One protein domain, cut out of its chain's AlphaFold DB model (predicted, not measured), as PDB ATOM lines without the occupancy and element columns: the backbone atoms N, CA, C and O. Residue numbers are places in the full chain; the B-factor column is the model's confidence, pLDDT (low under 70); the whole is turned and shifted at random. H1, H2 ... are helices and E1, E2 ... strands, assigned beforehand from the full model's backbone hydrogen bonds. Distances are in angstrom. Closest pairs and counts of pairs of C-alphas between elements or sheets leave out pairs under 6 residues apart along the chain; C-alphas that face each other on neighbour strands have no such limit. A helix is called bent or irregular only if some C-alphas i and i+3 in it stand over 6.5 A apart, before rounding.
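What this domain is: This is residues 60 to 162 and 274 to 338 of the 339 residues of an uncharacterized protein of Streptococcus sanguinis SK49 (UniProt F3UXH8). Look for one strongly twisted sheet of six strands, curled like part of a barrel, with H4 and H5 packed over one of its faces and the small H1 beside the strands on that same face. H2 and H3 sit off the sheet, near H4, while the long H6 only grazes the sheet and runs on to one end of the domain's longest axis. The printed part has 168 residues, with six named helices and six named strands in the order E1, E2, H1, E3, E4, H2, H3, H4, E5, E6, H5, H6; the class is mixed, helices and strands. Across the mixed sheet the order is E2, E6, E5, E1, E3, E4, with E5 and E1 parallel and the other neighbours antiparallel. The whole is compact, with a radius of gyration of the C-alphas of 16.2 A and spans of 46 by 35 by 32 A.

Where its parts are: Find C-alpha 60 at (139.643, 133.801, 70.740); from there E1 runs through residues 60 to 71, 30.1 A long, and bends by 73 degrees at residue 63. Next come E2, residues 84 to 88, 12.5 A; H1, residues 91 to 95, 7.5 A; E3, residues 99 to 105, 19.2 A; and E4, residues 110 to 114, 13.5 A. Then follow H2, residues 127 to 131, 6.2 A; H3, residues 133 to 141, 12.3 A; and H4, residues 155 to 161, 9.7 A. After the cut, pick up E5 at C-alpha 279, (149.092, 133.574, 85.173); it covers residues 279 to 287 over 26.2 A, and E6, residues 295 to 305, spans 30.9 A. H5 holds residues 306 to 317 over 14.9 A, and H6, residues 320 to 336, runs 24.6 A to C-alpha 336 at (119.911, 148.755, 109.304).

How they stand to each other: Start at E1, an inner strand. Its antiparallel neighbour E3 has N 66 and O 102 at 2.8 A, and its parallel neighbour E5 has N 69 and O 283 at 2.8 A. E3 and the edge strand E4 form a hairpin, with N 103 and O 111 at 2.9 A. E5 and E6 form another, with N 282 and O 302 at 2.8 A. Beside E6 the edge strand E2 is antiparallel, with N 86 and O 297 at 2.9 A. H4 and H5 on one face of the sheet make two layers, one of strands and one of helices. H4 is over E3 at a height over the sheet of 9.4 A, slantwise at 45 degrees to E3 on the local plane; the closest C-alphas of the two, Val 99 and Val 157, are 7.0 A apart. H5 is over E6 and E5 at a height of 8.6 A, along the strands at 15 degrees to E6 on the local plane. H1, on the same face, is over none of the strands, at a height of 4.3 A, only just above the sheet's level. H4 and H5 are close but not clearly touching, with C-alphas 158 and 317 closest at 6.5 A, a shallow tilt of 27 degrees, opposite ways. H2 and H3 are not on the sheet; each is close to H4 but not clearly touching it, with closest C-alphas Tyr 130 and Leu 156 at 6.5 A, and Met 139 and Leu 159 at 7.1 A. H6 only grazes the sheet with residues 320 to 330; its closest C-alpha to E1 is that of Asn 327, 6.1 A from that of Tyr 71. In H2, H3, H4 and H6 every O i to N i+4 pair is within hydrogen-bond range; H1 has 0 of 1, with 2 of 2 O i to N i+3 pairs within range, and H5 has 6 of 8. H5 is irregular: C-alphas 307 and 310 are 8.2 A apart.

The domain as a whole: The two C-alphas farthest apart, those of Ser 276 and Lys 338, are 49.5 A apart. Residues 163 to 273 are not printed, and C-alphas 162 and 274 stand 12.4 A apart across this cut, on the link from H4 to E5. The links E1 to E2, E4 to H2 and H3 to H4 are long. Mean pLDDT of the printed part is 88.8; look for values under 70 at residue 90, residues 148 to 153, residues 290 to 293 and residue 338.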
ATOM      1  N   SER A  60     138.392 133.061  70.610       97.25
ATOM      2  CA  SER A  60     139.643 133.801  70.740       97.25
ATOM      3  C   SER A  60     140.412 133.345  71.975       97.25
ATOM      4  O   SER A  60     139.821 132.919  72.975       97.25
ATOM      5  N   THR A  61     141.736 133.407  71.882       97.88
ATOM      6  CA  THR A  61     142.654 132.971  72.931       97.88
ATOM      7  C   THR A  61     142.846 134.066  73.973       97.88
ATOM      8  O   THR A  61     143.101 135.224  73.643       97.88
ATOM      9  N   ILE A  62     142.813 133.694  75.246       98.00
ATOM     10  CA  ILE A  62     143.082 134.588  76.367       98.00
ATOM     11  C   ILE A  62     144.590 134.839  76.478       98.00
ATOM     12  O   ILE A  62     145.388 133.907  76.596       98.00
ATOM     13  N   LYS A  63     144.993 136.109  76.491       97.69
ATOM     14  CA  LYS A  63     146.382 136.550  76.697       97.69
ATOM     15  C   LYS A  63     146.648 137.036  78.110       97.69
ATOM     16  O   LYS A  63     147.718 136.776  78.649       97.69
ATOM     17  N   GLU A  64     145.685 137.726  78.704       98.00
ATOM     18  CA  GLU A  64     145.794 138.258  80.061       98.00
ATOM     19  C   GLU A  64     144.476 138.016  80.795       98.00
ATOM     20  O   GLU A  64     143.404 138.178  80.208       98.00
ATOM     21  N   ILE A  65     144.562 137.635  82.071       98.31
ATOM     22  CA  ILE A  65     143.409 137.378  82.937       98.31
ATOM     23  C   ILE A  65     143.490 138.296  84.149       98.31
ATOM     24  O   ILE A  65     144.531 138.405  84.808       98.31
ATOM     25  N   ASN A  66     142.366 138.925  84.464       98.31
ATOM     26  CA  ASN A  66     142.149 139.667  85.685       98.31
ATOM     27  C   ASN A  66     140.801 139.279  86.303       98.31
ATOM     28  O   ASN A  66     139.761 139.421  85.665       98.31
ATOM     29  N   LEU A  67     140.815 138.815  87.550       97.62
ATOM     30  CA  LEU A  67     139.599 138.698  88.351       97.62
ATOM     31  C   LEU A  67     139.480 139.910  89.263       97.62
ATOM     32  O   LEU A  67     140.331 140.138  90.122       97.62
ATOM     33  N   GLU A  68     138.413 140.680  89.083       96.50
ATOM     34  CA  GLU A  68     138.112 141.838  89.913       96.50
ATOM     35  C   GLU A  68     137.045 141.479  90.951       96.50
ATOM     36  O   GLU A  68     135.897 141.212  90.595       96.50
ATOM     37  N   PHE A  69     137.429 141.486  92.227       96.12
ATOM     38  CA  PHE A  69     136.562 141.288  93.388       96.12
ATOM     39  C   PHE A  69     136.149 142.637  93.957       96.12
ATOM     40  O   PHE A  69     136.995 143.473  94.279       96.12
ATOM     41  N   ILE A  70     134.846 142.850  94.089       94.44
ATOM     42  CA  ILE A  70     134.260 144.135  94.455       94.44
ATOM     43  C   ILE A  70     133.712 144.031  95.875       94.44
ATOM     44  O   ILE A  70     132.795 143.257  96.145       94.44
ATOM     45  N   TYR A  71     134.300 144.820  96.766       94.56
ATOM     46  CA  TYR A  71     133.973 144.920  98.178       94.56
ATOM     47  C   TYR A  71     133.110 146.155  98.433       94.56
ATOM     48  O   TYR A  71     133.402 147.257  97.961       94.56
ATOM     49  N   GLU A  72     132.058 145.981  99.222       92.75
ATOM     50  CA  GLU A  72     131.247 147.070  99.750       92.75
ATOM     51  C   GLU A  72     132.067 147.952 100.709       92.75
ATOM     52  O   GLU A  72     133.106 147.553 101.242       92.75
ATOM     53  N   LYS A  73     131.595 149.176 100.954       91.31
ATOM     54  CA  LYS A  73     132.338 150.170 101.746       91.31
ATOM     55  C   LYS A  73     132.707 149.710 103.148       91.31
ATOM     56  O   LYS A  73     133.787 150.023 103.630       91.31
ATOM     57  N   GLU A  74     131.809 148.977 103.784       91.81
ATOM     58  CA  GLU A  74     131.975 148.487 105.155       91.81
ATOM     59  C   GLU A  74     132.429 147.023 105.201       91.81
ATOM     60  O   GLU A  74     132.445 146.422 106.274       91.81
ATOM     61  N   ALA A  75     132.760 146.437 104.045       94.94
ATOM     62  CA  ALA A  75     133.258 145.074 103.969       94.94
ATOM     63  C   ALA A  75     134.688 145.013 104.520       94.94
ATOM     64  O   ALA A  75     135.538 145.854 104.205       94.94
ATOM     65  N   GLU A  76     134.952 143.994 105.329       94.75
ATOM     66  CA  GLU A  76     136.299 143.566 105.682       94.75
ATOM     67  C   GLU A  76     137.034 143.114 104.414       94.75
ATOM     68  O   GLU A  76     136.500 142.363 103.589       94.75
ATOM     69  N   VAL A  77     138.251 143.622 104.240       94.25
ATOM     70  CA  VAL A  77     139.126 143.337 103.099       94.25
ATOM     71  C   VAL A  77     140.381 142.617 103.595       94.25
ATOM     72  O   VAL A  77     140.767 142.845 104.742       94.25
ATOM     73  N   PRO A  78     141.048 141.801 102.759       92.25
ATOM     74  CA  PRO A  78     142.285 141.136 103.156       92.25
ATOM     75  C   PRO A  78     143.362 142.121 103.629       92.25
ATOM     76  O   PRO A  78     143.479 143.240 103.115       92.25
ATOM     77  N   GLU A  79     144.165 141.693 104.599       89.06
ATOM     78  CA  GLU A  79     145.282 142.476 105.127       89.06
ATOM     79  C   GLU A  79     146.469 142.529 104.144       89.06
ATOM     80  O   GLU A  79     146.534 141.788 103.164       89.06
ATOM     81  N   GLY A  80     147.418 143.442 104.381       87.69
ATOM     82  CA  GLY A  80     148.660 143.527 103.594       87.69
ATOM     83  C   GLY A  80     148.511 144.085 102.171       87.69
ATOM     84  O   GLY A  80     149.461 144.050 101.391       87.69
ATOM     85  N   LEU A  81     147.342 144.621 101.810       90.56
ATOM     86  CA  LEU A  81     147.083 145.187 100.485       90.56
ATOM     87  C   LEU A  81     147.578 146.636 100.364       90.56
ATOM     88  O   LEU A  81     147.260 147.493 101.191       90.56
ATOM     89  N   THR A  82     148.291 146.940  99.279       94.06
ATOM     90  CA  THR A  82     148.642 148.318  98.906       94.06
ATOM     91  C   THR A  82     147.542 148.922  98.038       94.06
ATOM     92  O   THR A  82     147.303 148.472  96.915       94.06
ATOM     93  N   TRP A  83     146.870 149.945  98.562       96.50
ATOM     94  CA  TRP A  83     145.700 150.555  97.936       96.50
ATOM     95  C   TRP A  83     146.038 151.817  97.144       96.50
ATOM     96  O   TRP A  83     146.792 152.672  97.602       96.50
ATOM     97  N   SER A  84     145.384 151.979  95.996       96.19
ATOM     98  CA  SER A  84     145.323 153.234  95.246       96.19
ATOM     99  C   SER A  84     143.878 153.718  95.145       96.19
ATOM    100  O   SER A  84     143.018 152.973  94.663       96.19
ATOM    101  N   GLU A  85     143.601 154.950  95.567       95.69
ATOM    102  CA  GLU A  85     142.278 155.566  95.435       95.69
ATOM    103  C   GLU A  85     142.069 156.194  94.057       95.69
ATOM    104  O   GLU A  85     142.978 156.780  93.472       95.69
ATOM    105  N   MET A  86     140.845 156.099  93.540       93.06
ATOM    106  CA  MET A  86     140.449 156.748  92.295       93.06
ATOM    107  C   MET A  86     138.943 157.020  92.251       93.06
ATOM    108  O   MET A  86     138.153 156.429  92.989       93.06
ATOM    109  N   THR A  87     138.529 157.909  91.348       89.69
ATOM    110  CA  THR A  87     137.112 158.153  91.041       89.69
ATOM    111  C   THR A  87     136.783 157.571  89.674       89.69
ATOM    112  O   THR A  87     137.437 157.900  88.687       89.69
ATOM    113  N   LEU A  88     135.763 156.719  89.611       84.38
ATOM    114  CA  LEU A  88     135.290 156.082  88.385       84.38
ATOM    115  C   LEU A  88     134.022 156.776  87.895       84.38
ATOM    116  O   LEU A  88     133.096 156.976  88.677       84.38
ATOM    117  N   THR A  89     133.976 157.127  86.608       73.56
ATOM    118  CA  THR A  89     132.837 157.826  85.982       73.56
ATOM    119  C   THR A  89     131.816 156.896  85.324       73.56
ATOM    120  O   THR A  89     130.727 157.341  84.993       73.56
ATOM    121  N   ASN A  90     132.148 155.612  85.134       66.94
ATOM    122  CA  ASN A  90     131.291 154.640  84.441       66.94
ATOM    123  C   ASN A  90     131.138 153.365  85.287       66.94
ATOM    124  O   ASN A  90     131.481 152.255  84.861       66.94
ATOM    125  N   ALA A  91     130.688 153.535  86.531       73.62
ATOM    126  CA  ALA A  91     130.658 152.486  87.549       73.62
ATOM    127  C   ALA A  91     129.585 151.400  87.327       73.62
ATOM    128  O   ALA A  91     129.477 150.474  88.128       73.62
ATOM    129  N   ASP A  92     128.827 151.462  86.232       74.81
ATOM    130  CA  ASP A  92     127.670 150.596  85.978       74.81
ATOM    131  C   ASP A  92     128.009 149.102  85.930       74.81
ATOM    132  O   ASP A  92     127.181 148.257  86.287       74.81
ATOM    133  N   ARG A  93     129.248 148.759  85.550       76.12
ATOM    134  CA  ARG A  93     129.761 147.379  85.590       76.12
ATOM    135  C   ARG A  93     129.754 146.798  87.005       76.12
ATOM    136  O   ARG A  93     129.410 145.628  87.163       76.12
ATOM    137  N   TYR A  94     130.061 147.604  88.027       76.19
ATOM    138  CA  TYR A  94     130.128 147.159  89.426       76.19
ATOM    139  C   TYR A  94     128.772 146.738  89.985       76.19
ATOM    140  O   TYR A  94     128.698 145.905  90.882       76.19
ATOM    141  N   TYR A  95     127.683 147.245  89.409       76.94
ATOM    142  CA  TYR A  95     126.335 146.845  89.798       76.94
ATOM    143  C   TYR A  95     125.866 145.550  89.114       76.94
ATOM    144  O   TYR A  95     124.821 145.007  89.479       76.94
ATOM    145  N   LYS A  96     126.605 145.021  88.124       82.31
ATOM    146  CA  LYS A  96     126.227 143.779  87.422       82.31
ATOM    147  C   LYS A  96     126.623 142.521  88.192       82.31
ATOM    148  O   LYS A  96     125.882 141.536  88.164       82.31
ATOM    149  N   SER A  97     127.765 142.544  88.874       88.44
ATOM    150  CA  SER A  97     128.284 141.427  89.666       88.44
ATOM    151  C   SER A  97     129.298 141.922  90.693       88.44
ATOM    152  O   SER A  97     129.971 142.912  90.439       88.44
ATOM    153  N   ARG A  98     129.441 141.198  91.811       91.12
ATOM    154  CA  ARG A  98     130.513 141.429  92.795       91.12
ATOM    155  C   ARG A  98     131.866 140.876  92.346       91.12
ATOM    156  O   ARG A  98     132.886 141.253  92.905       91.12
ATOM    157  N   VAL A  99     131.877 139.993  91.350       94.31
ATOM    158  CA  VAL A  99     133.109 139.502  90.731       94.31
ATOM    159  C   VAL A  99     133.003 139.623  89.219       94.31
ATOM    160  O   VAL A  99     131.981 139.243  88.633       94.31
ATOM    161  N   ILE A 100     134.032 140.176  88.585       94.81
ATOM    162  CA  ILE A 100     134.103 140.382  87.138       94.81
ATOM    163  C   ILE A 100     135.378 139.723  86.617       94.81
ATOM    164  O   ILE A 100     136.464 139.973  87.130       94.81
ATOM    165  N   LEU A 101     135.247 138.911  85.572       96.38
ATOM    166  CA  LEU A 101     136.383 138.464  84.776       96.38
ATOM    167  C   LEU A 101     136.680 139.519  83.715       96.38
ATOM    168  O   LEU A 101     135.879 139.713  82.805       96.38
ATOM    169  N   ASN A 102     137.828 140.173  83.814       96.38
ATOM    170  CA  ASN A 102     138.395 140.991  82.755       96.38
ATOM    171  C   ASN A 102     139.466 140.158  82.038       96.38
ATOM    172  O   ASN A 102     140.386 139.645  82.671       96.38
ATOM    173  N   ALA A 103     139.361 140.011  80.723       96.75
ATOM    174  CA  ALA A 103     140.339 139.274  79.931       96.75
ATOM    175  C   ALA A 103     140.761 140.087  78.713       96.75
ATOM    176  O   ALA A 103     139.933 140.739  78.076       96.75
ATOM    177  N   LYS A 104     142.047 140.021  78.375       97.56
ATOM    178  CA  LYS A 104     142.567 140.531  77.106       97.56
ATOM    179  C   LYS A 104     142.778 139.368  76.158       97.56
ATOM    180  O   LYS A 104     143.346 138.345  76.543       97.56
ATOM    181  N   LEU A 105     142.312 139.541  74.937       96.88
ATOM    182  CA  LEU A 105     142.302 138.533  73.894       96.88
ATOM    183  C   LEU A 105     143.513 138.660  72.965       96.88
ATOM    184  O   LEU A 105     144.247 139.650  72.995       96.88
ATOM    185  N   ASP A 106     143.737 137.632  72.153       96.19
ATOM    186  CA  ASP A 106     144.827 137.569  71.175       96.19
ATOM    187  C   ASP A 106     144.728 138.612  70.061       96.19
ATOM    188  O   ASP A 106     145.760 139.079  69.578       96.19
ATOM    189  N   ASP A 107     143.515 139.030  69.719       92.06
ATOM    190  CA  ASP A 107     143.230 140.124  68.790       92.06
ATOM    191  C   ASP A 107     143.358 141.528  69.424       92.06
ATOM    192  O   ASP A 107     143.141 142.538  68.756       92.06
ATOM    193  N   GLY A 108     143.729 141.605  70.708       92.88
ATOM    194  CA  GLY A 108     143.874 142.846  71.468       92.88
ATOM    195  C   GLY A 108     142.582 143.361  72.106       92.88
ATOM    196  O   GLY A 108     142.633 144.334  72.862       92.88
ATOM    197  N   THR A 109     141.439 142.715  71.860       92.19
ATOM    198  CA  THR A 109     140.153 143.082  72.459       92.19
ATOM    199  C   THR A 109     140.149 142.799  73.959       92.19
ATOM    200  O   THR A 109     140.638 141.768  74.419       92.19
ATOM    201  N   SER A 110     139.530 143.690  74.731       92.62
ATOM    202  CA  SER A 110     139.244 143.446  76.143       92.62
ATOM    203  C   SER A 110     137.797 143.017  76.324       92.62
ATOM    204  O   SER A 110     136.871 143.692  75.869       92.62
ATOM    205  N   VAL A 111     137.594 141.920  77.041       92.94
ATOM    206  CA  VAL A 111     136.276 141.433  77.438       92.94
ATOM    207  C   VAL A 111     136.104 141.569  78.942       92.94
ATOM    208  O   VAL A 111     137.059 141.449  79.706       92.94
ATOM    209  N   TRP A 112     134.871 141.812  79.365       93.12
ATOM    210  CA  TRP A 112     134.482 141.820  80.768       93.12
ATOM    211  C   TRP A 112     133.273 140.895  80.913       93.12
ATOM    212  O   TRP A 112     132.353 140.980  80.104       93.12
ATOM    213  N   ILE A 113     133.280 139.988  81.890       94.25
ATOM    214  CA  ILE A 113     132.211 139.011  82.124       94.25
ATOM    215  C   ILE A 113     131.796 139.071  83.605       94.25
ATOM    216  O   ILE A 113     132.571 138.666  84.471       94.25
ATOM    217  N   PRO A 114     130.591 139.571  83.937       93.31
ATOM    218  CA  PRO A 114     130.052 139.537  85.294       93.31
ATOM    219  C   PRO A 114     129.772 138.097  85.760       93.31
ATOM    220  O   PRO A 114     128.921 137.401  85.207       93.31
ATOM    221  N   LEU A 115     130.436 137.668  86.834       92.38
ATOM    222  CA  LEU A 115     130.373 136.305  87.380       92.38
ATOM    223  C   LEU A 115     129.287 136.150  88.456       92.38
ATOM    224  O   LEU A 115     129.566 135.819  89.604       92.38
ATOM    225  N   LYS A 116     128.031 136.417  88.088       85.75
ATOM    226  CA  LYS A 116     126.876 136.291  89.000       85.75
ATOM    227  C   LYS A 116     125.988 135.100  88.665       85.75
ATOM    228  O   LYS A 116     125.560 134.364  89.544       85.75
ATOM    229  N   LYS A 117     125.661 134.959  87.387       81.62
ATOM    230  CA  LYS A 117     124.822 133.892  86.844       81.62
ATOM    231  C   LYS A 117     125.163 133.704  85.377       81.62
ATOM    232  O   LYS A 117     125.588 134.659  84.725       81.62
ATOM    233  N   PHE A 118     124.930 132.507  84.856       80.88
ATOM    234  CA  PHE A 118     124.923 132.320  83.414       80.88
ATOM    235  C   PHE A 118     123.770 133.128  82.803       80.88
ATOM    236  O   PHE A 118     122.789 133.486  83.467       80.88
ATOM    237  N   SER A 119     123.895 133.449  81.524       79.56
ATOM    238  CA  SER A 119     122.838 134.112  80.770       79.56
ATOM    239  C   SER A 119     122.784 133.528  79.378       79.56
ATOM    240  O   SER A 119     123.784 133.062  78.850       79.56
ATOM    241  N   GLU A 120     121.617 133.612  78.757       75.88
ATOM    242  CA  GLU A 120     121.472 133.332  77.332       75.88
ATOM    243  C   GLU A 120     121.964 134.504  76.468       75.88
ATOM    244  O   GLU A 120     121.972 134.399  75.245       75.88
ATOM    245  N   THR A 121     122.372 135.625  77.091       79.25
ATOM    246  CA  THR A 121     122.770 136.858  76.399       79.25
ATOM    247  C   THR A 121     123.893 137.620  77.067       79.25
ATOM    248  O   THR A 121     123.946 137.753  78.293       79.25
ATOM    249  N   GLY A 122     124.638 138.331  76.230       78.56
ATOM    250  CA  GLY A 122     125.563 139.361  76.659       78.56
ATOM    251  C   GLY A 122     126.798 138.784  77.301       78.56
ATOM    252  O   GLY A 122     127.019 137.575  77.204       78.56
ATOM    253  N   PRO A 123     127.602 139.651  77.935       89.25
ATOM    254  CA  PRO A 123     128.830 139.204  78.550       89.25
ATOM    255  C   PRO A 123     128.464 138.294  79.713       89.25
ATOM    256  O   PRO A 123     128.059 138.749  80.777       89.25
ATOM    257  N   ALA A 124     128.505 136.993  79.464       92.06
ATOM    258  CA  ALA A 124     128.145 135.952  80.403       92.06
ATOM    259  C   ALA A 124     128.790 134.644  79.957       92.06
ATOM    260  O   ALA A 124     129.015 134.405  78.767       92.06
ATOM    261  N   PHE A 125     129.026 133.764  80.919       93.19
ATOM    262  CA  PHE A 125     129.215 132.364  80.595       93.19
ATOM    263  C   PHE A 125     127.875 131.721  80.231       93.19
ATOM    264  O   PHE A 125     126.813 132.103  80.737       93.19
ATOM    265  N   SER A 126     127.941 130.751  79.326       91.31
ATOM    266  CA  SER A 126     126.830 129.864  78.993       91.31
ATOM    267  C   SER A 126     126.466 128.962  80.175       91.31
ATOM    268  O   SER A 126     127.276 128.720  81.071       91.31
ATOM    269  N   ASP A 127     125.249 128.425  80.147       88.31
ATOM    270  CA  ASP A 127     124.830 127.342  81.041       88.31
ATOM    271  C   ASP A 127     125.752 126.120  80.920       88.31
ATOM    272  O   ASP A 127     126.122 125.549  81.940       88.31
ATOM    273  N   LYS A 128     126.211 125.782  79.706       86.75
ATOM    274  CA  LYS A 128     127.178 124.697  79.470       86.75
ATOM    275  C   LYS A 128     128.452 124.848  80.293       86.75
ATOM    276  O   LYS A 128     128.851 123.898  80.943       86.75
ATOM    277  N   PHE A 129     129.051 126.040  80.328       86.81
ATOM    278  CA  PHE A 129     130.244 126.281  81.153       86.81
ATOM    279  C   PHE A 129     129.995 125.998  82.643       86.81
ATOM    280  O   PHE A 129     130.902 125.602  83.363       86.81
ATOM    281  N   TYR A 130     128.763 126.200  83.113       83.62
ATOM    282  CA  TYR A 130     128.393 125.960  84.502       83.62
ATOM    283  C   TYR A 130     128.137 124.473  84.806       83.62
ATOM    284  O   TYR A 130     128.556 124.006  85.864       83.62
ATOM    285  N   ILE A 131     127.458 123.745  83.910       84.62
ATOM    286  CA  ILE A 131     126.979 122.365  84.144       84.62
ATOM    287  C   ILE A 131     127.908 121.261  83.622       84.62
ATOM    288  O   ILE A 131     127.640 120.093  83.875       84.62
ATOM    289  N   ASP A 132     128.940 121.596  82.851       88.25
ATOM    290  CA  ASP A 132     129.851 120.612  82.264       88.25
ATOM    291  C   ASP A 132     130.796 120.042  83.337       88.25
ATOM    292  O   ASP A 132     131.731 120.709  83.789       88.25
ATOM    293  N   ASP A 133     130.498 118.824  83.794       87.75
ATOM    294  CA  ASP A 133     131.249 118.153  84.857       87.75
ATOM    295  C   ASP A 133     132.602 117.599  84.383       87.75
ATOM    296  O   ASP A 133     133.526 117.503  85.192       87.75
ATOM    297  N   GLU A 134     132.756 117.294  83.089       91.88
ATOM    298  CA  GLU A 134     134.051 116.904  82.515       91.88
ATOM    299  C   GLU A 134     134.990 118.110  82.501       91.88
ATOM    300  O   GLU A 134     136.077 118.060  83.081       91.88
ATOM    301  N   LEU A 135     134.522 119.237  81.952       91.69
ATOM    302  CA  LEU A 135     135.262 120.498  81.974       91.69
ATOM    303  C   LEU A 135     135.639 120.888  83.405       91.69
ATOM    304  O   LEU A 135     136.772 121.277  83.679       91.69
ATOM    305  N   PHE A 136     134.689 120.786  84.329       89.44
ATOM    306  CA  PHE A 136     134.926 121.050  85.739       89.44
ATOM    307  C   PHE A 136     136.034 120.165  86.312       89.44
ATOM    308  O   PHE A 136     136.940 120.676  86.979       89.44
ATOM    309  N   LEU A 137     135.979 118.853  86.061       89.81
ATOM    310  CA  LEU A 137     136.970 117.907  86.556       89.81
ATOM    311  C   LEU A 137     138.359 118.266  86.026       89.81
ATOM    312  O   LEU A 137     139.282 118.405  86.834       89.81
ATOM    313  N   ASP A 138     138.479 118.514  84.723       92.62
ATOM    314  CA  ASP A 138     139.725 118.911  84.067       92.62
ATOM    315  C   ASP A 138     140.282 120.223  84.635       92.62
ATOM    316  O   ASP A 138     141.480 120.338  84.906       92.62
ATOM    317  N   MET A 139     139.423 121.215  84.893       92.19
ATOM    318  CA  MET A 139     139.844 122.463  85.536       92.19
ATOM    319  C   MET A 139     140.353 122.220  86.957       92.19
ATOM    320  O   MET A 139     141.384 122.774  87.332       92.19
ATOM    321  N   THR A 140     139.696 121.359  87.743       89.81
ATOM    322  CA  THR A 140     140.171 121.059  89.104       89.81
ATOM    323  C   THR A 140     141.494 120.299  89.122       89.81
ATOM    324  O   THR A 140     142.285 120.485  90.043       89.81
ATOM    325  N   GLN A 141     141.785 119.477  88.108       91.06
ATOM    326  CA  GLN A 141     143.074 118.785  87.998       91.06
ATOM    327  C   GLN A 141     144.241 119.757  87.791       91.06
ATOM    328  O   GLN A 141     145.364 119.470  88.205       91.06
ATOM    329  N   ARG A 142     143.981 120.938  87.214       91.94
ATOM    330  CA  ARG A 142     144.982 122.005  87.081       91.94
ATOM    331  C   ARG A 142     145.369 122.627  88.427       91.94
ATOM    332  O   ARG A 142     146.398 123.290  88.481       91.94
ATOM    333  N   PHE A 143     144.594 122.430  89.495       91.19
ATOM    334  CA  PHE A 143     144.819 123.011  90.826       91.19
ATOM    335  C   PHE A 143     144.823 121.913  91.906       91.19
ATOM    336  O   PHE A 143     143.856 121.779  92.664       91.19
ATOM    337  N   PRO A 144     145.891 121.097  91.981       80.88
ATOM    338  CA  PRO A 144     146.020 120.098  93.038       80.88
ATOM    339  C   PRO A 144     146.056 120.785  94.414       80.88
ATOM    340  O   PRO A 144     146.691 121.820  94.573       80.88
ATOM    341  N   GLY A 145     145.361 120.220  95.408       79.25
ATOM    342  CA  GLY A 145     145.298 120.772  96.773       79.25
ATOM    343  C   GLY A 145     144.122 121.715  97.056       79.25
ATOM    344  O   GLY A 145     143.919 122.101  98.202       79.25
ATOM    345  N   LEU A 146     143.312 122.034  96.046       82.44
ATOM    346  CA  LEU A 146     142.125 122.878  96.174       82.44
ATOM    347  C   LEU A 146     141.007 122.205  96.992       82.44
ATOM    348  O   LEU A 146     140.642 121.052  96.723       82.44
ATOM    349  N   ASN A 147     140.409 122.925  97.949       73.44
ATOM    350  CA  ASN A 147     139.306 122.393  98.746       73.44
ATOM    351  C   ASN A 147     137.972 122.452  97.974       73.44
ATOM    352  O   ASN A 147     137.390 123.510  97.743       73.44
ATOM    353  N   LYS A 148     137.462 121.278  97.585       68.06
ATOM    354  CA  LYS A 148     136.272 121.129  96.724       68.06
ATOM    355  C   LYS A 148     134.930 121.221  97.465       68.06
ATOM    356  O   LYS A 148     133.885 121.106  96.831       68.06
ATOM    357  N   ALA A 149     134.914 121.411  98.786       60.09
ATOM    358  CA  ALA A 149     133.663 121.486  99.547       60.09
ATOM    359  C   ALA A 149     132.838 122.759  99.243       60.09
ATOM    360  O   ALA A 149     131.617 122.756  99.394       60.09
ATOM    361  N   TYR A 150     133.479 123.830  98.762       57.06
ATOM    362  CA  TYR A 150     132.932 125.200  98.760       57.06
ATOM    363  C   TYR A 150     132.285 125.646  97.438       57.06
ATOM    364  O   TYR A 150     132.037 126.823  97.186       57.06
ATOM    365  N   MET A 151     131.998 124.700  96.546       63.59
ATOM    366  CA  MET A 151     131.749 125.001  95.133       63.59
ATOM    367  C   MET A 151     130.306 125.434  94.820       63.59
ATOM    368  O   MET A 151     130.038 125.900  93.711       63.59
ATOM    369  N   SER A 152     129.360 125.284  95.755       59.25
ATOM    370  CA  SER A 152     127.920 125.312  95.444       59.25
ATOM    371  C   SER A 152     127.335 126.711  95.192       59.25
ATOM    372  O   SER A 152     126.420 126.838  94.381       59.25
ATOM    373  N   GLY A 153     127.874 127.772  95.809       65.88
ATOM    374  CA  GLY A 153     127.336 129.139  95.684       65.88
ATOM    375  C   GLY A 153     127.983 130.012  94.599       65.88
ATOM    376  O   GLY A 153     127.324 130.880  94.028       65.88
ATOM    377  N   TYR A 154     129.260 129.766  94.279       79.50
ATOM    378  CA  TYR A 154     130.099 130.650  93.450       79.50
ATOM    379  C   TYR A 154     130.854 129.910  92.341       79.50
ATOM    380  O   TYR A 154     131.895 130.372  91.877       79.50
ATOM    381  N   ARG A 155     130.309 128.784  91.857       84.88
ATOM    382  CA  ARG A 155     130.939 127.932  90.828       84.88
ATOM    383  C   ARG A 155     131.466 128.712  89.618       84.88
ATOM    384  O   ARG A 155     132.546 128.401  89.141       84.88
ATOM    385  N   LEU A 156     130.766 129.749  89.140       90.00
ATOM    386  CA  LEU A 156     131.262 130.579  88.028       90.00
ATOM    387  C   LEU A 156     132.540 131.345  88.376       90.00
ATOM    388  O   LEU A 156     133.446 131.404  87.547       90.00
ATOM    389  N   VAL A 157     132.610 131.933  89.571       92.00
ATOM    390  CA  VAL A 157     133.816 132.619  90.060       92.00
ATOM    391  C   VAL A 157     134.952 131.620  90.181       92.00
ATOM    392  O   VAL A 157     136.035 131.852  89.656       92.00
ATOM    393  N   PHE A 158     134.654 130.479  90.793       90.00
ATOM    394  CA  PHE A 158     135.602 129.404  91.014       90.00
ATOM    395  C   PHE A 158     136.195 128.866  89.701       90.00
ATOM    396  O   PHE A 158     137.407 128.871  89.521       90.00
ATOM    397  N   LEU A 159     135.347 128.482  88.740       91.69
ATOM    398  CA  LEU A 159     135.774 128.030  87.412       91.69
ATOM    399  C   LEU A 159     136.565 129.117  86.676       91.69
ATOM    400  O   LEU A 159     137.607 128.832  86.096       91.69
ATOM    401  N   SER A 160     136.124 130.375  86.742       94.19
ATOM    402  CA  SER A 160     136.845 131.488  86.104       94.19
ATOM    403  C   SER A 160     138.228 131.726  86.719       94.19
ATOM    404  O   SER A 160     139.140 132.151  86.016       94.19
ATOM    405  N   GLY A 161     138.400 131.445  88.014       94.44
ATOM    406  CA  GLY A 161     139.693 131.516  88.699       94.44
ATOM    407  C   GLY A 161     140.670 130.410  88.320       94.44
ATOM    408  O   GLY A 161     141.876 130.573  88.472       94.44
ATOM    409  N   MET A 162     140.172 129.322  87.736       94.25
ATOM    410  CA  MET A 162     141.007 128.223  87.253       94.25
ATOM    411  C   MET A 162     141.411 128.361  85.775       94.25
ATOM    412  O   MET A 162     142.000 127.442  85.201       94.25
ATOM    413  N   THR A 274     142.968 125.081  76.616       96.25
ATOM    414  CA  THR A 274     144.056 125.095  75.618       96.25
ATOM    415  C   THR A 274     145.338 125.744  76.137       96.25
ATOM    416  O   THR A 274     146.406 125.547  75.560       96.25
ATOM    417  N   GLY A 275     145.250 126.487  77.240       94.88
ATOM    418  CA  GLY A 275     146.383 127.096  77.913       94.88
ATOM    419  C   GLY A 275     147.105 126.111  78.818       94.88
ATOM    420  O   GLY A 275     146.500 125.204  79.390       94.88
ATOM    421  N   SER A 276     148.407 126.325  78.977       91.50
ATOM    422  CA  SER A 276     149.283 125.486  79.801       91.50
ATOM    423  C   SER A 276     150.001 126.248  80.913       91.50
ATOM    424  O   SER A 276     150.675 125.622  81.724       91.50
ATOM    425  N   LYS A 277     149.871 127.582  80.958       92.62
ATOM    426  CA  LYS A 277     150.546 128.428  81.943       92.62
ATOM    427  C   LYS A 277     149.546 129.221  82.772       92.62
ATOM    428  O   LYS A 277     148.828 130.086  82.250       92.62
ATOM    429  N   PHE A 278     149.563 128.974  84.073       96.94
ATOM    430  CA  PHE A 278     148.861 129.773  85.056       96.94
ATOM    431  C   PHE A 278     149.527 131.143  85.188       96.94
ATOM    432  O   PHE A 278     150.718 131.272  85.489       96.94
ATOM    433  N   LYS A 279     148.740 132.181  84.920       97.94
ATOM    434  CA  LYS A 279     149.092 133.574  85.173       97.94
ATOM    435  C   LYS A 279     147.811 134.391  85.252       97.94
ATOM    436  O   LYS A 279     147.085 134.506  84.267       97.94
ATOM    437  N   ILE A 280     147.540 134.974  86.408       98.19
ATOM    438  CA  ILE A 280     146.309 135.717  86.663       98.19
ATOM    439  C   ILE A 280     146.598 136.905  87.562       98.19
ATOM    440  O   ILE A 280     147.361 136.813  88.516       98.19
ATOM    441  N   SER A 281     145.984 138.041  87.268       98.31
ATOM    442  CA  SER A 281     145.947 139.155  88.208       98.31
ATOM    443  C   SER A 281     144.638 139.123  88.987       98.31
ATOM    444  O   SER A 281     143.583 138.816  88.436       98.31
ATOM    445  N   VAL A 282     144.690 139.448  90.272       98.19
ATOM    446  CA  VAL A 282     143.491 139.639  91.087       98.19
ATOM    447  C   VAL A 282     143.472 141.070  91.563       98.19
ATOM    448  O   VAL A 282     144.368 141.507  92.288       98.19
ATOM    449  N   THR A 283     142.438 141.787  91.149       97.62
ATOM    450  CA  THR A 283     142.169 143.145  91.596       97.62
ATOM    451  C   THR A 283     141.084 143.100  92.654       97.62
ATOM    452  O   THR A 283     139.989 142.603  92.429       97.62
ATOM    453  N   ARG A 284     141.376 143.644  93.824       97.06
ATOM    454  CA  ARG A 284     140.401 143.899  94.877       97.06
ATOM    455  C   ARG A 284     140.016 145.364  94.761       97.06
ATOM    456  O   ARG A 284     140.890 146.226  94.790       97.06
ATOM    457  N   THR A 285     138.734 145.639  94.588       95.12
ATOM    458  CA  THR A 285     138.174 146.985  94.470       95.12
ATOM    459  C   THR A 285     137.215 147.190  95.623       95.12
ATOM    460  O   THR A 285     136.223 146.481  95.707       95.12
ATOM    461  N   GLN A 286     137.467 148.162  96.494       94.56
ATOM    462  CA  GLN A 286     136.529 148.527  97.549       94.56
ATOM    463  C   GLN A 286     135.840 149.846  97.229       94.56
ATOM    464  O   GLN A 286     136.495 150.843  96.916       94.56
ATOM    465  N   LEU A 287     134.514 149.847  97.324       92.12
ATOM    466  CA  LEU A 287     133.691 151.040  97.168       92.12
ATOM    467  C   LEU A 287     133.906 151.974  98.364       92.12
ATOM    468  O   LEU A 287     133.841 151.541  99.501       92.12
ATOM    469  N   LEU A 288     134.148 153.262  98.137       90.81
ATOM    470  CA  LEU A 288     134.323 154.260  99.207       90.81
ATOM    471  C   LEU A 288     133.134 155.218  99.301       90.81
ATOM    472  O   LEU A 288     132.843 155.769 100.368       90.81
ATOM    473  N   ASP A 289     132.429 155.409  98.188       83.88
ATOM    474  CA  ASP A 289     131.241 156.247  98.108       83.88
ATOM    475  C   ASP A 289     130.271 155.731  97.037       83.88
ATOM    476  O   ASP A 289     130.696 155.266  95.980       83.88
ATOM    477  N   TYR A 290     128.971 155.844  97.303       69.62
ATOM    478  CA  TYR A 290     127.886 155.409  96.421       69.62
ATOM    479  C   TYR A 290     127.256 156.623  95.724       69.62
ATOM    480  O   TYR A 290     126.070 156.903  95.902       69.62
ATOM    481  N   GLY A 291     128.052 157.372  94.961       61.81
ATOM    482  CA  GLY A 291     127.546 158.466  94.135       61.81
ATOM    483  C   GLY A 291     126.864 157.955  92.863       61.81
ATOM    484  O   GLY A 291     127.308 156.977  92.261       61.81
ATOM    485  N   TYR A 292     125.795 158.627  92.420       57.44
ATOM    486  CA  TYR A 292     125.237 158.411  91.080       57.44
ATOM    487  C   TYR A 292     126.238 158.919  90.030       57.44
ATOM    488  O   TYR A 292     126.671 160.070  90.080       57.44
ATOM    489  N   GLY A 293     126.645 158.050  89.103       63.22
ATOM    490  CA  GLY A 293     127.558 158.363  87.995       63.22
ATOM    491  C   GLY A 293     129.042 158.504  88.367       63.22
ATOM    492  O   GLY A 293     129.898 158.212  87.543       63.22
ATOM    493  N   LYS A 294     129.390 158.895  89.599       76.88
ATOM    494  CA  LYS A 294     130.783 158.920  90.079       76.88
ATOM    495  C   LYS A 294     130.929 158.099  91.349       76.88
ATOM    496  O   LYS A 294     130.372 158.452  92.384       76.88
ATOM    497  N   VAL A 295     131.726 157.041  91.274       85.44
ATOM    498  CA  VAL A 295     131.985 156.140  92.401       85.44
ATOM    499  C   VAL A 295     133.445 156.271  92.797       85.44
ATOM    500  O   VAL A 295     134.342 156.041  91.983       85.44
ATOM    501  N   LYS A 296     133.690 156.661  94.049       91.50
ATOM    502  CA  LYS A 296     135.034 156.612  94.630       91.50
ATOM    503  C   LYS A 296     135.332 155.179  95.030       91.50
ATOM    504  O   LYS A 296     134.505 154.544  95.683       91.50
ATOM    505  N   VAL A 297     136.503 154.689  94.654       93.00
ATOM    506  CA  VAL A 297     136.965 153.345  95.003       93.00
ATOM    507  C   VAL A 297     138.426 153.380  95.414       93.00
ATOM    508  O   VAL A 297     139.168 154.278  95.013       93.00
ATOM    509  N   ARG A 298     138.859 152.352  96.137       94.75
ATOM    510  CA  ARG A 298     140.272 151.986  96.241       94.75
ATOM    511  C   ARG A 298     140.511 150.634  95.595       94.75
ATOM    512  O   ARG A 298     139.667 149.749  95.707       94.75
ATOM    513  N   LYS A 299     141.646 150.479  94.916       96.19
ATOM    514  CA  LYS A 299     142.041 149.231  94.254       96.19
ATOM    515  C   LYS A 299     143.384 148.727  94.759       96.19
ATOM    516  O   LYS A 299     144.280 149.529  94.995       96.19
ATOM    517  N   ALA A 300     143.515 147.414  94.877       97.44
ATOM    518  CA  ALA A 300     144.769 146.716  95.124       97.44
ATOM    519  C   ALA A 300     144.858 145.542  94.149       97.44
ATOM    520  O   ALA A 300     143.897 144.791  94.002       97.44
ATOM    521  N   THR A 301     145.985 145.385  93.456       97.44
ATOM    522  CA  THR A 301     146.166 144.308  92.473       97.44
ATOM    523  C   THR A 301     147.382 143.474  92.830       97.44
ATOM    524  O   THR A 301     148.443 144.024  93.109       97.44
ATOM    525  N   LYS A 302     147.228 142.149  92.787       97.19
ATOM    526  CA  LYS A 302     148.314 141.181  92.968       97.19
ATOM    527  C   LYS A 302     148.364 140.251  91.764       97.19
ATOM    528  O   LYS A 302     147.319 139.849  91.251       97.19
ATOM    529  N   LEU A 303     149.569 139.963  91.286       97.56
ATOM    530  CA  LEU A 303     149.809 139.016  90.202       97.56
ATOM    531  C   LEU A 303     150.142 137.650  90.799       97.56
ATOM    532  O   LEU A 303     150.961 137.555  91.711       97.56
ATOM    533  N   TYR A 304     149.534 136.615  90.239       97.94
ATOM    534  CA  TYR A 304     149.834 135.228  90.532       97.94
ATOM    535  C   TYR A 304     150.269 134.507  89.259       97.94
ATOM    536  O   TYR A 304     149.826 134.826  88.149       97.94
ATOM    537  N   SER A 305     151.156 133.544  89.424       97.38
ATOM    538  CA  SER A 305     151.721 132.695  88.386       97.38
ATOM    539  C   SER A 305     152.013 131.313  88.968       97.38
ATOM    540  O   SER A 305     151.662 131.034  90.114       97.38
ATOM    541  N   GLU A 306     152.593 130.412  88.176       95.62
ATOM    542  CA  GLU A 306     152.899 129.049  88.633       95.62
ATOM    543  C   GLU A 306     153.729 129.037  89.927       95.62
ATOM    544  O   GLU A 306     153.516 128.191  90.789       95.62
ATOM    545  N   GLU A 307     154.624 130.012  90.104       96.19
ATOM    546  CA  GLU A 307     155.543 130.096  91.240       96.19
ATOM    547  C   GLU A 307     154.847 130.394  92.581       96.19
ATOM    548  O   GLU A 307     155.377 130.039  93.631       96.19
ATOM    549  N   ASN A 308     153.672 131.032  92.569       95.81
ATOM    550  CA  ASN A 308     152.902 131.367  93.777       95.81
ATOM    551  C   ASN A 308     151.434 130.923  93.680       95.81
ATOM    552  O   ASN A 308     150.522 131.524  94.252       95.81
ATOM    553  N   LYS A 309     151.192 129.834  92.958       94.44
ATOM    554  CA  LYS A 309     149.851 129.291  92.757       94.44
ATOM    555  C   LYS A 309     149.199 128.767  94.039       94.44
ATOM    556  O   LYS A 309     147.996 128.929  94.210       94.44
ATOM    557  N   ASP A 310     149.974 128.211  94.964       94.38
ATOM    558  CA  ASP A 310     149.454 127.775  96.267       94.38
ATOM    559  C   ASP A 310     148.969 128.960  97.114       94.38
ATOM    560  O   ASP A 310     147.990 128.856  97.851       94.38
ATOM    561  N   GLU A 311     149.637 130.109  96.988       95.00
ATOM    562  CA  GLU A 311     149.207 131.366  97.601       95.00
ATOM    563  C   GLU A 311     147.907 131.860  96.954       95.00
ATOM    564  O   GLU A 311     146.986 132.248  97.665       95.00
ATOM    565  N   TYR A 312     147.780 131.766  95.624       95.31
ATOM    566  CA  TYR A 312     146.530 132.070  94.920       95.31
ATOM    567  C   TYR A 312     145.357 131.204  95.396       95.31
ATOM    568  O   TYR A 312     144.270 131.729  95.639       95.31
ATOM    569  N   ILE A 313     145.569 129.891  95.545       93.31
ATOM    570  CA  ILE A 313     144.537 128.973  96.041       93.31
ATOM    571  C   ILE A 313     144.045 129.452  97.411       93.31
ATOM    572  O   ILE A 313     142.850 129.686  97.569       93.31
ATOM    573  N   LYS A 314     144.962 129.709  98.349       91.81
ATOM    574  CA  LYS A 314     144.626 130.127  99.718       91.81
ATOM    575  C   LYS A 314     143.977 131.510  99.793       91.81
ATOM    576  O   LYS A 314     142.971 131.678 100.465       91.81
ATOM    577  N   GLU A 315     144.554 132.506  99.123       92.88
ATOM    578  CA  GLU A 315     144.136 133.913  99.236       92.88
ATOM    579  C   GLU A 315     142.920 134.283  98.374       92.88
ATOM    580  O   GLU A 315     142.426 135.412  98.470       92.88
ATOM    581  N   VAL A 316     142.510 133.414  97.444       92.75
ATOM    582  CA  VAL A 316     141.489 133.752  96.440       92.75
ATOM    583  C   VAL A 316     140.434 132.668  96.302       92.75
ATOM    584  O   VAL A 316     139.253 132.987  96.398       92.75
ATOM    585  N   LEU A 317     140.823 131.419  96.032       91.00
ATOM    586  CA  LEU A 317     139.849 130.352  95.781       91.00
ATOM    587  C   LEU A 317     139.255 129.792  97.079       91.00
ATOM    588  O   LEU A 317     138.043 129.593  97.144       91.00
ATOM    589  N   ASP A 318     140.082 129.589  98.104       89.25
ATOM    590  CA  ASP A 318     139.649 129.091  99.415       89.25
ATOM    591  C   ASP A 318     139.012 130.201 100.280       89.25
ATOM    592  O   ASP A 318     138.217 129.904 101.168       89.25
ATOM    593  N   ASP A 319     139.292 131.482  99.995       88.88
ATOM    594  CA  ASP A 319     138.779 132.640 100.757       88.88
ATOM    595  C   ASP A 319     137.476 133.249 100.182       88.88
ATOM    596  O   ASP A 319     137.022 134.324 100.591       88.88
ATOM    597  N   LEU A 320     136.833 132.572  99.220       89.69
ATOM    598  CA  LEU A 320     135.608 133.074  98.580       89.69
ATOM    599  C   LEU A 320     134.464 133.303  99.580       89.69
ATOM    600  O   LEU A 320     133.746 134.296  99.462       89.69
ATOM    601  N   ASP A 321     134.297 132.432 100.575       87.94
ATOM    602  CA  ASP A 321     133.229 132.569 101.573       87.94
ATOM    603  C   ASP A 321     133.437 133.789 102.476       87.94
ATOM    604  O   ASP A 321     132.478 134.503 102.782       87.94
ATOM    605  N   THR A 322     134.685 134.085 102.853       91.12
ATOM    606  CA  THR A 322     135.027 135.291 103.620       91.12
ATOM    607  C   THR A 322     134.661 136.542 102.831       91.12
ATOM    608  O   THR A 322     133.985 137.430 103.355       91.12
ATOM    609  N   PHE A 323     135.027 136.593 101.545       92.69
ATOM    610  CA  PHE A 323     134.647 137.684 100.643       92.69
ATOM    611  C   PHE A 323     133.127 137.892 100.588       92.69
ATOM    612  O   PHE A 323     132.633 139.026 100.604       92.69
ATOM    613  N   VAL A 324     132.371 136.800 100.509       90.31
ATOM    614  CA  VAL A 324     130.910 136.830 100.401       90.31
ATOM    615  C   VAL A 324     130.282 137.325 101.688       90.31
ATOM    616  O   VAL A 324     129.529 138.301 101.663       90.31
ATOM    617  N   LYS A 325     130.641 136.693 102.806       92.06
ATOM    618  CA  LYS A 325     130.140 137.025 104.135       92.06
ATOM    619  C   LYS A 325     130.425 138.481 104.480       92.06
ATOM    620  O   LYS A 325     129.519 139.203 104.880       92.06
ATOM    621  N   SER A 326     131.651 138.932 104.233       94.44
ATOM    622  CA  SER A 326     132.073 140.312 104.460       94.44
ATOM    623  C   SER A 326     131.194 141.327 103.712       94.44
ATOM    624  O   SER A 326     130.726 142.315 104.286       94.44
ATOM    625  N   ASN A 327     130.889 141.061 102.439       93.44
ATOM    626  CA  ASN A 327     129.990 141.906 101.654       93.44
ATOM    627  C   ASN A 327     128.539 141.873 102.151       93.44
ATOM    628  O   ASN A 327     127.868 142.909 102.170       93.44
ATOM    629  N   ASP A 328     128.032 140.701 102.527       92.38
ATOM    630  CA  ASP A 328     126.660 140.554 103.013       92.38
ATOM    631  C   ASP A 328     126.465 141.219 104.384       92.38
ATOM    632  O   ASP A 328     125.456 141.900 104.607       92.38
ATOM    633  N   ASP A 329     127.459 141.124 105.267       94.38
ATOM    634  CA  ASP A 329     127.485 141.815 106.556       94.38
ATOM    635  C   ASP A 329     127.514 143.339 106.364       94.38
ATOM    636  O   ASP A 329     126.740 144.062 107.001       94.38
ATOM    637  N   ALA A 330     128.338 143.838 105.437       92.62
ATOM    638  CA  ALA A 330     128.404 145.257 105.087       92.62
ATOM    639  C   ALA A 330     127.067 145.795 104.553       92.62
ATOM    640  O   ALA A 330     126.594 146.857 104.968       92.62
ATOM    641  N   LEU A 331     126.402 145.051 103.663       88.88
ATOM    642  CA  LEU A 331     125.073 145.432 103.178       88.88
ATOM    643  C   LEU A 331     124.035 145.411 104.297       88.88
ATOM    644  O   LEU A 331     123.222 146.331 104.397       88.88
ATOM    645  N   THR A 332     124.068 144.395 105.158       90.50
ATOM    646  CA  THR A 332     123.139 144.277 106.287       90.50
ATOM    647  C   THR A 332     123.265 145.468 107.235       90.50
ATOM    648  O   THR A 332     122.246 146.053 107.615       90.50
ATOM    649  N   LYS A 333     124.494 145.877 107.579       87.75
ATOM    650  CA  LYS A 333     124.763 147.084 108.383       87.75
ATOM    651  C   LYS A 333     124.203 148.335 107.704       87.75
ATOM    652  O   LYS A 333     123.428 149.075 108.314       87.75
ATOM    653  N   ARG A 334     124.474 148.509 106.408       82.44
ATOM    654  CA  ARG A 334     123.959 149.632 105.611       82.44
ATOM    655  C   ARG A 334     122.432 149.729 105.614       82.44
ATOM    656  O   ARG A 334     121.898 150.831 105.710       82.44
ATOM    657  N   TYR A 335     121.719 148.611 105.474       80.12
ATOM    658  CA  TYR A 335     120.251 148.616 105.470       80.12
ATOM    659  C   TYR A 335     119.657 148.886 106.853       80.12
ATOM    660  O   TYR A 335     118.609 149.525 106.939       80.12
ATOM    661  N   LYS A 336     120.323 148.444 107.928       78.75
ATOM    662  CA  LYS A 336     119.911 148.755 109.304       78.75
ATOM    663  C   LYS A 336     120.072 150.242 109.626       78.75
ATOM    664  O   LYS A 336     119.168 150.807 110.220       78.75
ATOM    665  N   ASN A 337     121.141 150.880 109.152       70.56
ATOM    666  CA  ASN A 337     121.430 152.301 109.401       70.56
ATOM    667  C   ASN A 337     120.602 153.284 108.542       70.56
ATOM    668  O   ASN A 337     120.770 154.494 108.656       70.56
ATOM    669  N   LYS A 338     119.753 152.778 107.634       62.75
ATOM    670  CA  LYS A 338     118.832 153.579 106.803       62.75
ATOM    671  C   LYS A 338     117.388 153.601 107.325       62.75
ATOM    672  O   LYS A 338     116.551 154.256 106.704       62.75
TER     673      LYS A 338